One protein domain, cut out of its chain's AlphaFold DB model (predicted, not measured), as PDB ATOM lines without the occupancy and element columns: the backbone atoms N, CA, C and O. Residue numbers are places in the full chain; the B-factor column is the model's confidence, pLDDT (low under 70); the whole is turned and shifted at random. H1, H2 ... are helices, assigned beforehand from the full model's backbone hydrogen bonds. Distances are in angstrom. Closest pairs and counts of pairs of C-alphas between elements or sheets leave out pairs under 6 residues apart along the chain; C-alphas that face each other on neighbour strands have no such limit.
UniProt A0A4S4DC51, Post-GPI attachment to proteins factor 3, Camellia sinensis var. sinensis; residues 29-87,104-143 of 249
ATOM      1  N   PRO A  29     -13.500 -21.495  11.020       51.41
ATOM      2  CA  PRO A  29     -13.443 -22.882  11.505       51.41
ATOM      3  C   PRO A  29     -12.515 -23.051  12.718       51.41
ATOM      4  O   PRO A  29     -12.663 -23.977  13.512       51.41
ATOM      5  N   PHE A  30     -11.563 -22.126  12.868       54.22
ATOM      6  CA  PHE A  30     -10.625 -22.071  13.981       54.22
ATOM      7  C   PHE A  30     -11.329 -21.870  15.330       54.22
ATOM      8  O   PHE A  30     -10.942 -22.504  16.306       54.22
ATOM      9  N   TYR A  31     -12.398 -21.068  15.386       56.22
ATOM     10  CA  TYR A  31     -13.112 -20.801  16.641       56.22
ATOM     11  C   TYR A  31     -13.792 -22.054  17.202       56.22
ATOM     12  O   TYR A  31     -13.659 -22.334  18.389       56.22
ATOM     13  N   SER A  32     -14.437 -22.855  16.349       54.38
ATOM     14  CA  SER A  32     -15.094 -24.096  16.787       54.38
ATOM     15  C   SER A  32     -14.087 -25.145  17.282       54.38
ATOM     16  O   SER A  32     -14.369 -25.890  18.218       54.38
ATOM     17  N   TRP A  33     -12.885 -25.182  16.695       58.25
ATOM     18  CA  TRP A  33     -11.801 -26.051  17.159       58.25
ATOM     19  C   TRP A  33     -11.207 -25.582  18.496       58.25
ATOM     20  O   TRP A  33     -10.943 -26.406  19.371       58.25
ATOM     21  N   VAL A  34     -11.035 -24.267  18.671       62.28
ATOM     22  CA  VAL A  34     -10.563 -23.674  19.930       62.28
ATOM     23  C   VAL A  34     -11.556 -23.935  21.062       62.28
ATOM     24  O   VAL A  34     -11.121 -24.373  22.122       62.28
ATOM     25  N   GLU A  35     -12.864 -23.759  20.837       59.09
ATOM     26  CA  GLU A  35     -13.901 -24.090  21.830       59.09
ATOM     27  C   GLU A  35     -13.800 -25.560  22.280       59.09
ATOM     28  O   GLU A  35     -13.700 -25.835  23.475       59.09
ATOM     29  N   GLY A  36     -13.701 -26.505  21.335       60.62
ATOM     30  CA  GLY A  36     -13.565 -27.930  21.661       60.62
ATOM     31  C   GLY A  36     -12.262 -28.293  22.391       60.62
ATOM     32  O   GLY A  36     -12.246 -29.211  23.211       60.62
ATOM     33  N   PHE A  37     -11.160 -27.584  22.129       62.66
ATOM     34  CA  PHE A  37      -9.874 -27.824  22.798       62.66
ATOM     35  C   PHE A  37      -9.819 -27.219  24.212       62.66
ATOM     36  O   PHE A  37      -9.282 -27.853  25.125       62.66
ATOM     37  N   VAL A  38     -10.406 -26.029  24.406       66.69
ATOM     38  CA  VAL A  38     -10.581 -25.393  25.725       66.69
ATOM     39  C   VAL A  38     -11.403 -26.299  26.644       66.69
ATOM     40  O   VAL A  38     -11.004 -26.525  27.787       66.69
ATOM     41  N   GLU A  39     -12.494 -26.876  26.131       66.75
ATOM     42  CA  GLU A  39     -13.368 -27.773  26.895       66.75
ATOM     43  C   GLU A  39     -12.688 -29.115  27.226       66.75
ATOM     44  O   GLU A  39     -12.869 -29.661  28.314       66.75
ATOM     45  N   ALA A  40     -11.833 -29.628  26.332       70.50
ATOM     46  CA  ALA A  40     -11.141 -30.899  26.537       70.50
ATOM     47  C   ALA A  40      -9.960 -30.824  27.524       70.50
ATOM     48  O   ALA A  40      -9.770 -31.770  28.292       70.50
ATOM     49  N   GLN A  41      -9.127 -29.770  27.493       70.25
ATOM     50  CA  GLN A  41      -7.877 -29.673  28.279       70.25
ATOM     51  C   GLN A  41      -7.560 -28.224  28.731       70.25
ATOM     52  O   GLN A  41      -6.579 -27.623  28.276       70.25
ATOM     53  N   PRO A  42      -8.308 -27.663  29.699       69.88
ATOM     54  CA  PRO A  42      -8.232 -26.239  30.045       69.88
ATOM     55  C   PRO A  42      -6.843 -25.810  30.544       69.88
ATOM     56  O   PRO A  42      -6.304 -24.797  30.111       69.88
ATOM     57  N   LYS A  43      -6.196 -26.609  31.403       75.44
ATOM     58  CA  LYS A  43      -4.864 -26.275  31.947       75.44
ATOM     59  C   LYS A  43      -3.765 -26.253  30.880       75.44
ATOM     60  O   LYS A  43      -2.837 -25.460  30.982       75.44
ATOM     61  N   LEU A  44      -3.851 -27.129  29.878       73.56
ATOM     62  CA  LEU A  44      -2.852 -27.208  28.812       73.56
ATOM     63  C   LEU A  44      -3.009 -26.043  27.828       73.56
ATOM     64  O   LEU A  44      -2.012 -25.455  27.417       73.56
ATOM     65  N   TYR A  45      -4.251 -25.678  27.505       69.88
ATOM     66  CA  TYR A  45      -4.559 -24.553  26.627       69.88
ATOM     67  C   TYR A  45      -4.031 -23.221  27.175       69.88
ATOM     68  O   TYR A  45      -3.298 -22.526  26.472       69.88
ATOM     69  N   TRP A  46      -4.315 -22.901  28.441       68.50
ATOM     70  CA  TRP A  46      -3.876 -21.640  29.052       68.50
ATOM     71  C   TRP A  46      -2.357 -21.513  29.181       68.50
ATOM     72  O   TRP A  46      -1.816 -20.419  29.046       68.50
ATOM     73  N   ASN A  47      -1.658 -22.634  29.367       74.69
ATOM     74  CA  ASN A  47      -0.195 -22.654  29.379       74.69
ATOM     75  C   ASN A  47       0.411 -22.409  27.985       74.69
ATOM     76  O   ASN A  47       1.500 -21.850  27.883       74.69
ATOM     77  N   LEU A  48      -0.269 -22.844  26.918       69.56
ATOM     78  CA  LEU A  48       0.199 -22.717  25.534       69.56
ATOM     79  C   LEU A  48      -0.171 -21.372  24.895       69.56
ATOM     80  O   LEU A  48       0.574 -20.878  24.049       69.56
ATOM     81  N   PHE A  49      -1.296 -20.771  25.292       69.00
ATOM     82  CA  PHE A  49      -1.834 -19.552  24.683       69.00
ATOM     83  C   PHE A  49      -2.191 -18.482  25.732       69.00
ATOM     84  O   PHE A  49      -3.341 -18.059  25.829       69.00
ATOM     85  N   PRO A  50      -1.211 -17.964  26.496       64.88
ATOM     86  CA  PRO A  50      -1.469 -16.932  27.506       64.88
ATOM     87  C   PRO A  50      -2.026 -15.630  26.901       64.88
ATOM     88  O   PRO A  50      -2.698 -14.854  27.572       64.88
ATOM     89  N   THR A  51      -1.793 -15.385  25.608       64.69
ATOM     90  CA  THR A  51      -2.290 -14.201  24.893       64.69
ATOM     91  C   THR A  51      -3.770 -14.278  24.502       64.69
ATOM     92  O   THR A  51      -4.349 -13.239  24.193       64.69
ATOM     93  N   SER A  52      -4.397 -15.464  24.485       66.69
ATOM     94  CA  SER A  52      -5.832 -15.615  24.172       66.69
ATOM     95  C   SER A  52      -6.735 -15.514  25.405       66.69
ATOM     96  O   SER A  52      -7.945 -15.353  25.264       66.69
ATOM     97  N   GLN A  53      -6.154 -15.524  26.603       69.50
ATOM     98  CA  GLN A  53      -6.840 -15.356  27.885       69.50
ATOM     99  C   GLN A  53      -7.808 -14.166  27.951       69.50
ATOM    100  O   GLN A  53      -8.996 -14.397  28.179       69.50
ATOM    101  N   PRO A  54      -7.405 -12.930  27.600       68.00
ATOM    102  CA  PRO A  54      -8.333 -11.801  27.602       68.00
ATOM    103  C   PRO A  54      -9.442 -11.908  26.543       68.00
ATOM    104  O   PRO A  54     -10.427 -11.183  26.630       68.00
ATOM    105  N   MET A  55      -9.290 -12.737  25.506       68.00
ATOM    106  CA  MET A  55     -10.318 -12.933  24.475       68.00
ATOM    107  C   MET A  55     -11.388 -13.920  24.945       68.00
ATOM    108  O   MET A  55     -12.576 -13.672  24.760       68.00
ATOM    109  N   VAL A  56     -10.969 -15.023  25.560       71.00
ATOM    110  CA  VAL A  56     -11.871 -16.076  26.038       71.00
ATOM    111  C   VAL A  56     -12.652 -15.611  27.272       71.00
ATOM    112  O   VAL A  56     -13.864 -15.799  27.309       71.00
ATOM    113  N   GLU A  57     -12.022 -14.893  28.209       74.00
ATOM    114  CA  GLU A  57     -12.730 -14.277  29.347       74.00
ATOM    115  C   GLU A  57     -13.818 -13.295  28.874       74.00
ATOM    116  O   GLU A  57     -14.931 -13.277  29.398       74.00
ATOM    117  N   ALA A  58     -13.533 -12.518  27.822       69.62
ATOM    118  CA  ALA A  58     -14.512 -11.609  27.230       69.62
ATOM    119  C   ALA A  58     -15.674 -12.348  26.546       69.62
ATOM    120  O   ALA A  58     -16.795 -11.842  26.534       69.62
ATOM    121  N   TYR A  59     -15.425 -13.529  25.979       71.56
ATOM    122  CA  TYR A  59     -16.452 -14.353  25.345       71.56
ATOM    123  C   TYR A  59     -17.373 -15.032  26.371       71.56
ATOM    124  O   TYR A  59     -18.595 -15.030  26.210       71.56
ATOM    125  N   GLU A  60     -16.808 -15.555  27.460       76.06
ATOM    126  CA  GLU A  60     -17.576 -16.146  28.562       76.06
ATOM    127  C   GLU A  60     -18.452 -15.097  29.262       76.06
ATOM    128  O   GLU A  60     -19.654 -15.314  29.445       76.06
ATOM    129  N   ALA A  61     -17.885 -13.923  29.568       74.94
ATOM    130  CA  ALA A  61     -18.629 -12.802  30.142       74.94
ATOM    131  C   ALA A  61     -19.783 -12.353  29.229       74.94
ATOM    132  O   ALA A  61     -20.908 -12.148  29.694       74.94
ATOM    133  N   GLN A  62     -19.532 -12.274  27.918       78.88
ATOM    134  CA  GLN A  62     -20.558 -11.929  26.937       78.88
ATOM    135  C   GLN A  62     -21.686 -12.969  26.886       78.88
ATOM    136  O   GLN A  62     -22.856 -12.593  26.799       78.88
ATOM    137  N   THR A  63     -21.356 -14.262  26.937       76.88
ATOM    138  CA  THR A  63     -22.340 -15.357  26.866       76.88
ATOM    139  C   THR A  63     -23.279 -15.326  28.070       76.88
ATOM    140  O   THR A  63     -24.499 -15.358  27.906       76.88
ATOM    141  N   LEU A  64     -22.729 -15.145  29.273       81.06
ATOM    142  CA  LEU A  64     -23.520 -15.026  30.500       81.06
ATOM    143  C   LEU A  64     -24.456 -13.804  30.466       81.06
ATOM    144  O   LEU A  64     -25.634 -13.893  30.822       81.06
ATOM    145  N   GLN A  65     -23.950 -12.658  30.011       82.38
ATOM    146  CA  GLN A  65     -24.733 -11.427  29.899       82.38
ATOM    147  C   GLN A  65     -25.787 -11.507  28.779       82.38
ATOM    148  O   GLN A  65     -26.865 -10.917  28.897       82.38
ATOM    149  N   LEU A  66     -25.523 -12.275  27.718       82.94
ATOM    150  CA  LEU A  66     -26.482 -12.555  26.652       82.94
ATOM    151  C   LEU A  66     -27.671 -13.378  27.166       82.94
ATOM    152  O   LEU A  66     -28.814 -13.028  26.863       82.94
ATOM    153  N   ASP A  67     -27.421 -14.415  27.968       80.69
ATOM    154  CA  ASP A  67     -28.477 -15.232  28.580       80.69
ATOM    155  C   ASP A  67     -29.318 -14.420  29.574       80.69
ATOM    156  O   ASP A  67     -30.550 -14.504  29.572       80.69
ATOM    157  N   LEU A  68     -28.677 -13.555  30.367       83.38
ATOM    158  CA  LEU A  68     -29.383 -12.638  31.260       83.38
ATOM    159  C   LEU A  68     -30.273 -11.661  30.479       83.38
ATOM    160  O   LEU A  68     -31.437 -11.474  30.842       83.38
ATOM    161  N   CYS A  69     -29.771 -11.071  29.391       82.69
ATOM    162  CA  CYS A  69     -30.558 -10.172  28.546       82.69
ATOM    163  C   CYS A  69     -31.712 -10.896  27.855       82.69
ATOM    164  O   CYS A  69     -32.804 -10.349  27.742       82.69
ATOM    165  N   LYS A  70     -31.510 -12.148  27.438       80.31
ATOM    166  CA  LYS A  70     -32.571 -12.959  26.839       80.31
ATOM    167  C   LYS A  70     -33.712 -13.229  27.821       80.31
ATOM    168  O   LYS A  70     -34.854 -13.276  27.392       80.31
ATOM    169  N   ASN A  71     -33.425 -13.369  29.114       77.94
ATOM    170  CA  ASN A  71     -34.451 -13.624  30.131       77.94
ATOM    171  C   ASN A  71     -35.095 -12.339  30.676       77.94
ATOM    172  O   ASN A  71     -36.283 -12.325  30.981       77.94
ATOM    173  N   THR A  72     -34.322 -11.260  30.814       80.94
ATOM    174  CA  THR A  72     -34.783  -9.998  31.426       80.94
ATOM    175  C   THR A  72     -35.231  -8.949  30.409       80.94
ATOM    176  O   THR A  72     -35.946  -8.016  30.762       80.94
ATOM    177  N   GLY A  73     -34.806  -9.074  29.150       79.56
ATOM    178  CA  GLY A  73     -34.994  -8.061  28.113       79.56
ATOM    179  C   GLY A  73     -34.172  -6.786  28.326       79.56
ATOM    180  O   GLY A  73     -34.465  -5.770  27.691       79.56
ATOM    181  N   CYS A  74     -33.170  -6.811  29.214       82.00
ATOM    182  CA  CYS A  74     -32.375  -5.643  29.588       82.00
ATOM    183  C   CYS A  74     -30.861  -5.914  29.531       82.00
ATOM    184  O   CYS A  74     -30.392  -7.000  29.867       82.00
ATOM    185  N   VAL A  75     -30.087  -4.897  29.143       85.06
ATOM    186  CA  VAL A  75     -28.618  -4.850  29.227       85.06
ATOM    187  C   VAL A  75     -28.232  -3.648  30.089       85.06
ATOM    188  O   VAL A  75     -28.337  -2.500  29.645       85.06
ATOM    189  N   GLY A  76     -27.803  -3.906  31.328       81.31
ATOM    190  CA  GLY A  76     -27.562  -2.850  32.317       81.31
ATOM    191  C   GLY A  76     -28.829  -2.020  32.547       81.31
ATOM    192  O   GLY A  76     -29.896  -2.576  32.788       81.31
ATOM    193  N   ASP A  77     -28.728  -0.700  32.386       80.00
ATOM    194  CA  ASP A  77     -29.857   0.230  32.544       80.00
ATOM    195  C   ASP A  77     -30.763   0.332  31.298       80.00
ATOM    196  O   ASP A  77     -31.760   1.058  31.296       80.00
ATOM    197  N   ARG A  78     -30.419  -0.353  30.197       82.75
ATOM    198  CA  ARG A  78     -31.171  -0.296  28.933       82.75
ATOM    199  C   ARG A  78     -32.099  -1.495  28.816       82.75
ATOM    200  O   ARG A  78     -31.633  -2.613  28.635       82.75
ATOM    201  N   CYS A  79     -33.404  -1.250  28.838       81.19
ATOM    202  CA  CYS A  79     -34.422  -2.279  28.636       81.19
ATOM    203  C   CYS A  79     -35.131  -2.115  27.292       81.19
ATOM    204  O   CYS A  79     -35.516  -1.008  26.905       81.19
ATOM    205  N   PHE A  80     -35.333  -3.230  26.595       79.25
ATOM    206  CA  PHE A  80     -35.982  -3.273  25.292       79.25
ATOM    207  C   PHE A  80     -37.471  -3.601  25.460       79.25
ATOM    208  O   PHE A  80     -37.815  -4.700  25.897       79.25
ATOM    209  N   PRO A  81     -38.394  -2.683  25.123       69.56
ATOM    210  CA  PRO A  81     -39.827  -2.901  25.333       69.56
ATOM    211  C   PRO A  81     -40.388  -4.054  24.486       69.56
ATOM    212  O   PRO A  81     -41.366  -4.677  24.892       69.56
ATOM    213  N   HIS A  82     -39.754  -4.358  23.350       70.56
ATOM    214  CA  HIS A  82     -40.073  -5.480  22.460       70.56
ATOM    215  C   HIS A  82     -39.514  -6.832  22.932       70.56
ATOM    216  O   HIS A  82     -39.858  -7.860  22.363       70.56
ATOM    217  N   CYS A  83     -38.688  -6.848  23.980       69.56
ATOM    218  CA  CYS A  83     -38.146  -8.062  24.599       69.56
ATOM    219  C   CYS A  83     -38.981  -8.569  25.786       69.56
ATOM    220  O   CYS A  83     -38.502  -9.394  26.561       69.56
ATOM    221  N   LYS A  84     -40.205  -8.069  25.995       63.47
ATOM    222  CA  LYS A  84     -41.048  -8.520  27.110       63.47
ATOM    223  C   LYS A  84     -41.533  -9.947  26.868       63.47
ATOM    224  O   LYS A  84     -42.493 -10.166  26.134       63.47
ATOM    225  N   PHE A  85     -40.891 -10.906  27.522       59.69
ATOM    226  CA  PHE A  85     -41.421 -12.255  27.658       59.69
ATOM    227  C   PHE A  85     -42.525 -12.237  28.722       59.69
ATOM    228  O   PHE A  85     -42.315 -11.642  29.784       59.69
ATOM    229  N   PRO A  86     -43.702 -12.839  28.473       46.47
ATOM    230  CA  PRO A  86     -44.649 -13.099  29.543       46.47
ATOM    231  C   PRO A  86     -43.939 -13.979  30.573       46.47
ATOM    232  O   PRO A  86     -43.549 -15.108  30.274       46.47
ATOM    233  N   LEU A  87     -43.696 -13.422  31.756       51.69
ATOM    234  CA  LEU A  87     -43.335 -14.208  32.923       51.69
ATOM    235  C   LEU A  87     -44.595 -14.973  33.328       51.69
ATOM    236  O   LEU A  87     -45.628 -14.364  33.591       51.69
ATOM    237  N   TRP A 104     -39.944  -0.803  11.865       54.25
ATOM    238  CA  TRP A 104     -39.481  -1.934  12.678       54.25
ATOM    239  C   TRP A 104     -39.396  -3.220  11.848       54.25
ATOM    240  O   TRP A 104     -38.349  -3.865  11.800       54.25
ATOM    241  N   GLN A 105     -40.444  -3.500  11.071       55.72
ATOM    242  CA  GLN A 105     -40.515  -4.643  10.156       55.72
ATOM    243  C   GLN A 105     -39.438  -4.581   9.056       55.72
ATOM    244  O   GLN A 105     -38.907  -5.602   8.624       55.72
ATOM    245  N   TRP A 106     -39.062  -3.366   8.639       57.97
ATOM    246  CA  TRP A 106     -37.974  -3.126   7.688       57.97
ATOM    247  C   TRP A 106     -36.576  -3.438   8.248       57.97
ATOM    248  O   TRP A 106     -35.674  -3.751   7.464       57.97
ATOM    249  N   ARG A 107     -36.389  -3.356   9.575       58.72
ATOM    250  CA  ARG A 107     -35.103  -3.616  10.241       58.72
ATOM    251  C   ARG A 107     -34.873  -5.080  10.604       58.72
ATOM    252  O   ARG A 107     -33.711  -5.458  10.686       58.72
ATOM    253  N   GLN A 108     -35.928  -5.884  10.780       57.69
ATOM    254  CA  GLN A 108     -35.834  -7.294  11.207       57.69
ATOM    255  C   GLN A 108     -34.938  -7.486  12.448       57.69
ATOM    256  O   GLN A 108     -34.125  -8.405  12.514       57.69
ATOM    257  N   TRP A 109     -35.016  -6.569  13.416       65.81
ATOM    258  CA  TRP A 109     -34.246  -6.690  14.654       65.81
ATOM    259  C   TRP A 109     -35.049  -7.469  15.685       65.81
ATOM    260  O   TRP A 109     -36.012  -6.960  16.256       65.81
ATOM    261  N   ASP A 110     -34.621  -8.701  15.935       70.94
ATOM    262  CA  ASP A 110     -35.161  -9.521  17.011       70.94
ATOM    263  C   ASP A 110     -34.549  -9.122  18.353       70.94
ATOM    264  O   ASP A 110     -33.398  -8.672  18.416       70.94
ATOM    265  N   CYS A 111     -35.265  -9.401  19.443       75.88
ATOM    266  CA  CYS A 111     -34.766  -9.222  20.806       75.88
ATOM    267  C   CYS A 111     -33.358  -9.819  21.006       75.88
ATOM    268  O   CYS A 111     -32.455  -9.182  21.549       75.88
ATOM    269  N   GLN A 112     -33.136 -11.025  20.475       76.25
ATOM    270  CA  GLN A 112     -31.843 -11.706  20.534       76.25
ATOM    271  C   GLN A 112     -30.728 -10.919  19.827       76.25
ATOM    272  O   GLN A 112     -29.584 -10.908  20.286       76.25
ATOM    273  N   SER A 113     -31.047 -10.260  18.713       74.19
ATOM    274  CA  SER A 113     -30.080  -9.486  17.936       74.19
ATOM    275  C   SER A 113     -29.667  -8.197  18.651       74.19
ATOM    276  O   SER A 113     -28.490  -7.829  18.606       74.19
ATOM    277  N   ASP A 114     -30.599  -7.557  19.360       79.31
ATOM    278  CA  ASP A 114     -30.327  -6.367  20.163       79.31
ATOM    279  C   ASP A 114     -29.537  -6.725  21.423       79.31
ATOM    280  O   ASP A 114     -28.496  -6.118  21.670       79.31
ATOM    281  N   CYS A 115     -29.934  -7.771  22.155       82.38
ATOM    282  CA  CYS A 115     -29.168  -8.267  23.301       82.38
ATOM    283  C   CYS A 115     -27.712  -8.575  22.924       82.38
ATOM    284  O   CYS A 115     -26.785  -8.106  23.585       82.38
ATOM    285  N   ARG A 116     -27.495  -9.301  21.820       80.94
ATOM    286  CA  ARG A 116     -26.148  -9.633  21.327       80.94
ATOM    287  C   ARG A 116     -25.344  -8.390  20.968       80.94
ATOM    288  O   ARG A 116     -24.155  -8.324  21.266       80.94
ATOM    289  N   TYR A 117     -25.988  -7.411  20.340       80.25
ATOM    290  CA  TYR A 117     -25.349  -6.167  19.942       80.25
ATOM    291  C   TYR A 117     -24.916  -5.322  21.144       80.25
ATOM    292  O   TYR A 117     -23.754  -4.932  21.234       80.25
ATOM    293  N   TYR A 118     -25.830  -5.042  22.072       83.81
ATOM    294  CA  TYR A 118     -25.540  -4.165  23.205       83.81
ATOM    295  C   TYR A 118     -24.601  -4.814  24.221       83.81
ATOM    296  O   TYR A 118     -23.731  -4.123  24.740       83.81
ATOM    297  N   CYS A 119     -24.708  -6.131  24.427       85.69
ATOM    298  CA  CYS A 119     -23.757  -6.889  25.237       85.69
ATOM    299  C   CYS A 119     -22.331  -6.765  24.671       85.69
ATOM    300  O   CYS A 119     -21.422  -6.330  25.368       85.69
ATOM    301  N   MET A 120     -22.159  -7.015  23.365       83.12
ATOM    302  CA  MET A 120     -20.878  -6.832  22.671       83.12
ATOM    303  C   MET A 120     -20.309  -5.414  22.832       83.12
ATOM    304  O   MET A 120     -19.124  -5.250  23.107       83.12
ATOM    305  N   VAL A 121     -21.139  -4.383  22.642       84.75
ATOM    306  CA  VAL A 121     -20.699  -2.981  22.736       84.75
ATOM    307  C   VAL A 121     -20.269  -2.613  24.157       84.75
ATOM    308  O   VAL A 121     -19.285  -1.890  24.316       84.75
ATOM    309  N   ASP A 122     -20.974  -3.096  25.181       85.94
ATOM    310  CA  ASP A 122     -20.630  -2.811  26.576       85.94
ATOM    311  C   ASP A 122     -19.325  -3.491  26.988       85.94
ATOM    312  O   ASP A 122     -18.459  -2.828  27.561       85.94
ATOM    313  N   THR A 123     -19.131  -4.756  26.604       83.50
ATOM    314  CA  THR A 123     -17.865  -5.462  26.834       83.50
ATOM    315  C   THR A 123     -16.702  -4.745  26.151       83.50
ATOM    316  O   THR A 123     -15.654  -4.536  26.753       83.50
ATOM    317  N   GLU A 124     -16.871  -4.297  24.908       84.81
ATOM    318  CA  GLU A 124     -15.819  -3.573  24.185       84.81
ATOM    319  C   GLU A 124     -15.507  -2.207  24.794       84.81
ATOM    320  O   GLU A 124     -14.350  -1.788  24.825       84.81
ATOM    321  N   LYS A 125     -16.511  -1.523  25.348       86.31
ATOM    322  CA  LYS A 125     -16.303  -0.276  26.088       86.31
ATOM    323  C   LYS A 125     -15.483  -0.509  27.359       86.31
ATOM    324  O   LYS A 125     -14.589   0.283  27.658       86.31
ATOM    325  N   GLU A 126     -15.765  -1.587  28.085       85.88
ATOM    326  CA  GLU A 126     -14.990  -1.987  29.260       85.88
ATOM    327  C   GLU A 126     -13.549  -2.346  28.873       85.88
ATOM    328  O   GLU A 126     -12.598  -1.805  29.437       85.88
ATOM    329  N   ARG A 127     -13.361  -3.147  27.822       83.50
ATOM    330  CA  ARG A 127     -12.039  -3.513  27.291       83.50
ATOM    331  C   ARG A 127     -11.225  -2.306  26.836       83.50
ATOM    332  O   ARG A 127     -10.045  -2.212  27.169       83.50
ATOM    333  N   ALA A 128     -11.855  -1.358  26.146       86.31
ATOM    334  CA  ALA A 128     -11.218  -0.110  25.744       86.31
ATOM    335  C   ALA A 128     -10.766   0.715  26.962       86.31
ATOM    336  O   ALA A 128      -9.694   1.318  26.921       86.31
ATOM    337  N   SER A 129     -11.528   0.701  28.066       88.19
ATOM    338  CA  SER A 129     -11.127   1.356  29.323       88.19
ATOM    339  C   SER A 129      -9.916   0.693  29.988       88.19
ATOM    340  O   SER A 129      -9.117   1.369  30.633       88.19
ATOM    341  N   LEU A 130      -9.734  -0.610  29.757       87.81
ATOM    342  CA  LEU A 130      -8.585  -1.398  30.206       87.81
ATOM    343  C   LEU A 130      -7.401  -1.346  29.221       87.81
ATOM    344  O   LEU A 130      -6.383  -1.996  29.452       87.81
ATOM    345  N   GLY A 131      -7.512  -0.592  28.120       84.25
ATOM    346  CA  GLY A 131      -6.475  -0.492  27.089       84.25
ATOM    347  C   GLY A 131      -6.311  -1.754  26.233       84.25
ATOM    348  O   GLY A 131      -5.293  -1.910  25.560       84.25
ATOM    349  N   LEU A 132      -7.291  -2.661  26.256       82.06
ATOM    350  CA  LEU A 132      -7.293  -3.876  25.446       82.06
ATOM    351  C   LEU A 132      -7.805  -3.579  24.029       82.06
ATOM    352  O   LEU A 132      -8.705  -2.764  23.833       82.06
ATOM    353  N   GLY A 133      -7.233  -4.258  23.032       77.50
ATOM    354  CA  GLY A 133      -7.672  -4.149  21.639       77.50
ATOM    355  C   GLY A 133      -9.035  -4.814  21.377       77.50
ATOM    356  O   GLY A 133      -9.438  -5.706  22.143       77.50
ATOM    357  N   PRO A 134      -9.718  -4.416  20.285       77.25
ATOM    358  CA  PRO A 134     -11.038  -4.930  19.941       77.25
ATOM    359  C   PRO A 134     -10.985  -6.391  19.495       77.25
ATOM    360  O   PRO A 134     -10.037  -6.802  18.818       77.25
ATOM    361  N   VAL A 135     -12.013  -7.169  19.840       78.69
ATOM    362  CA  VAL A 135     -12.108  -8.589  19.459       78.69
ATOM    363  C   VAL A 135     -13.325  -8.884  18.579       78.69
ATOM    364  O   VAL A 135     -14.320  -8.158  18.568       78.69
ATOM    365  N   LYS A 136     -13.229  -9.962  17.792       73.12
ATOM    366  CA  LYS A 136     -14.315 -10.461  16.941       73.12
ATOM    367  C   LYS A 136     -15.224 -11.358  17.785       73.12
ATOM    368  O   LYS A 136     -14.765 -12.367  18.317       73.12
ATOM    369  N   TYR A 137     -16.507 -11.018  17.874       70.81
ATOM    370  CA  TYR A 137     -17.503 -11.787  18.618       70.81
ATOM    371  C   TYR A 137     -18.420 -12.523  17.652       70.81
ATOM    372  O   TYR A 137     -19.136 -11.904  16.864       70.81
ATOM    373  N   HIS A 138     -18.397 -13.855  17.698       65.19
ATOM    374  CA  HIS A 138     -19.200 -14.725  16.834       65.19
ATOM    375  C   HIS A 138     -19.209 -14.320  15.346       65.19
ATOM    376  O   HIS A 138     -20.268 -14.171  14.724       65.19
ATOM    377  N   GLY A 139     -18.026 -14.076  14.786       65.50
ATOM    378  CA  GLY A 139     -17.896 -13.698  13.382       65.50
ATOM    379  C   GLY A 139     -18.183 -12.220  13.076       65.50
ATOM    380  O   GLY A 139     -18.028 -11.816  11.931       65.50
ATOM    381  N   LYS A 140     -18.566 -11.388  14.058       66.56
ATOM    382  CA  LYS A 140     -18.869  -9.959  13.860       66.56
ATOM    383  C   LYS A 140     -17.896  -9.051  14.616       66.56
ATOM    384  O   LYS A 140     -17.492  -9.343  15.739       66.56
ATOM    385  N   TRP A 141     -17.546  -7.930  13.992       73.12
ATOM    386  CA  TRP A 141     -16.798  -6.849  14.633       73.12
ATOM    387  C   TRP A 141     -17.739  -5.892  15.386       73.12
ATOM    388  O   TRP A 141     -18.894  -5.718  14.971       73.12
ATOM    389  N   PRO A 142     -17.263  -5.238  16.462       73.56
ATOM    390  CA  PRO A 142     -18.058  -4.333  17.279       73.56
ATOM    391  C   PRO A 142     -18.227  -2.962  16.615       73.56
ATOM    392  O   PRO A 142     -17.675  -1.951  17.044       73.56
ATOM    393  N   PHE A 143     -19.010  -2.914  15.537       76.06
ATOM    394  CA  PHE A 143     -19.342  -1.659  14.867       76.06
ATOM    395  C   PHE A 143     -20.425  -0.883  15.623       76.06
ATOM    396  O   PHE A 143     -21.431  -1.439  16.072       76.06
TER     397      PHE A 143
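Overview. This is residues 29 to 87 and 104 to 143 of the 249 residues of the protein "Post-GPI attachment to proteins factor 3" of Camellia sinensis var. sinensis (UniProt A0A4S4DC51). Two long helices, H3 and H5, make a V that closes near Cys 69 and Cys 115; short H2 lies beyond H3's first end, H1 is near H2 and set off to the side of H3, apart from it, small H4 lies off the other end, and residues 130 to 143 fold back from H5's end. The 99 printed residues include five named helices, H1 to H5, and no named strand: all helix. The whole is only just loose, close to compact, radius of gyration of the C-alphas 15.6 A, and elongated, 46 by 29 by 26 A.

Along the chain. H3, residues 53 to 72, spans 28.7 A from C-alpha 53 at (-6.840, -15.356, 27.885). H5, residues 111 to 129, spans 27.3 A to C-alpha 129 at (-11.127, 1.356, 29.323). H1 is residues 29 to 40, 17.2 A; H2, 42 to 48, 10.2 A; H4, 104 to 107, 5.3 A.

Arrangement. H3 and H5 touch, closest C-alphas Cys 69 and Cys 115, 5.8 A, at a steep tilt of 39 degrees, opposite ways. H2 is close but not clearly touching H1, closest C-alphas Tyr 45 and Val 38, 6.1 A. H4 and H5 are apart. Every O i to N i+4 pair is within hydrogen-bond range in H1, H2 and H5, and 15 of 16 in H3; H4 is too short for one.

Size, cuts and confidence. Residues 88 to 103 are not printed; C-alphas 87 and 104 are 24.0 A apart. Of the links printed whole, none is long. Mean pLDDT of the printed part is 72.9, with 38 residues under 70, among them 29 to 39.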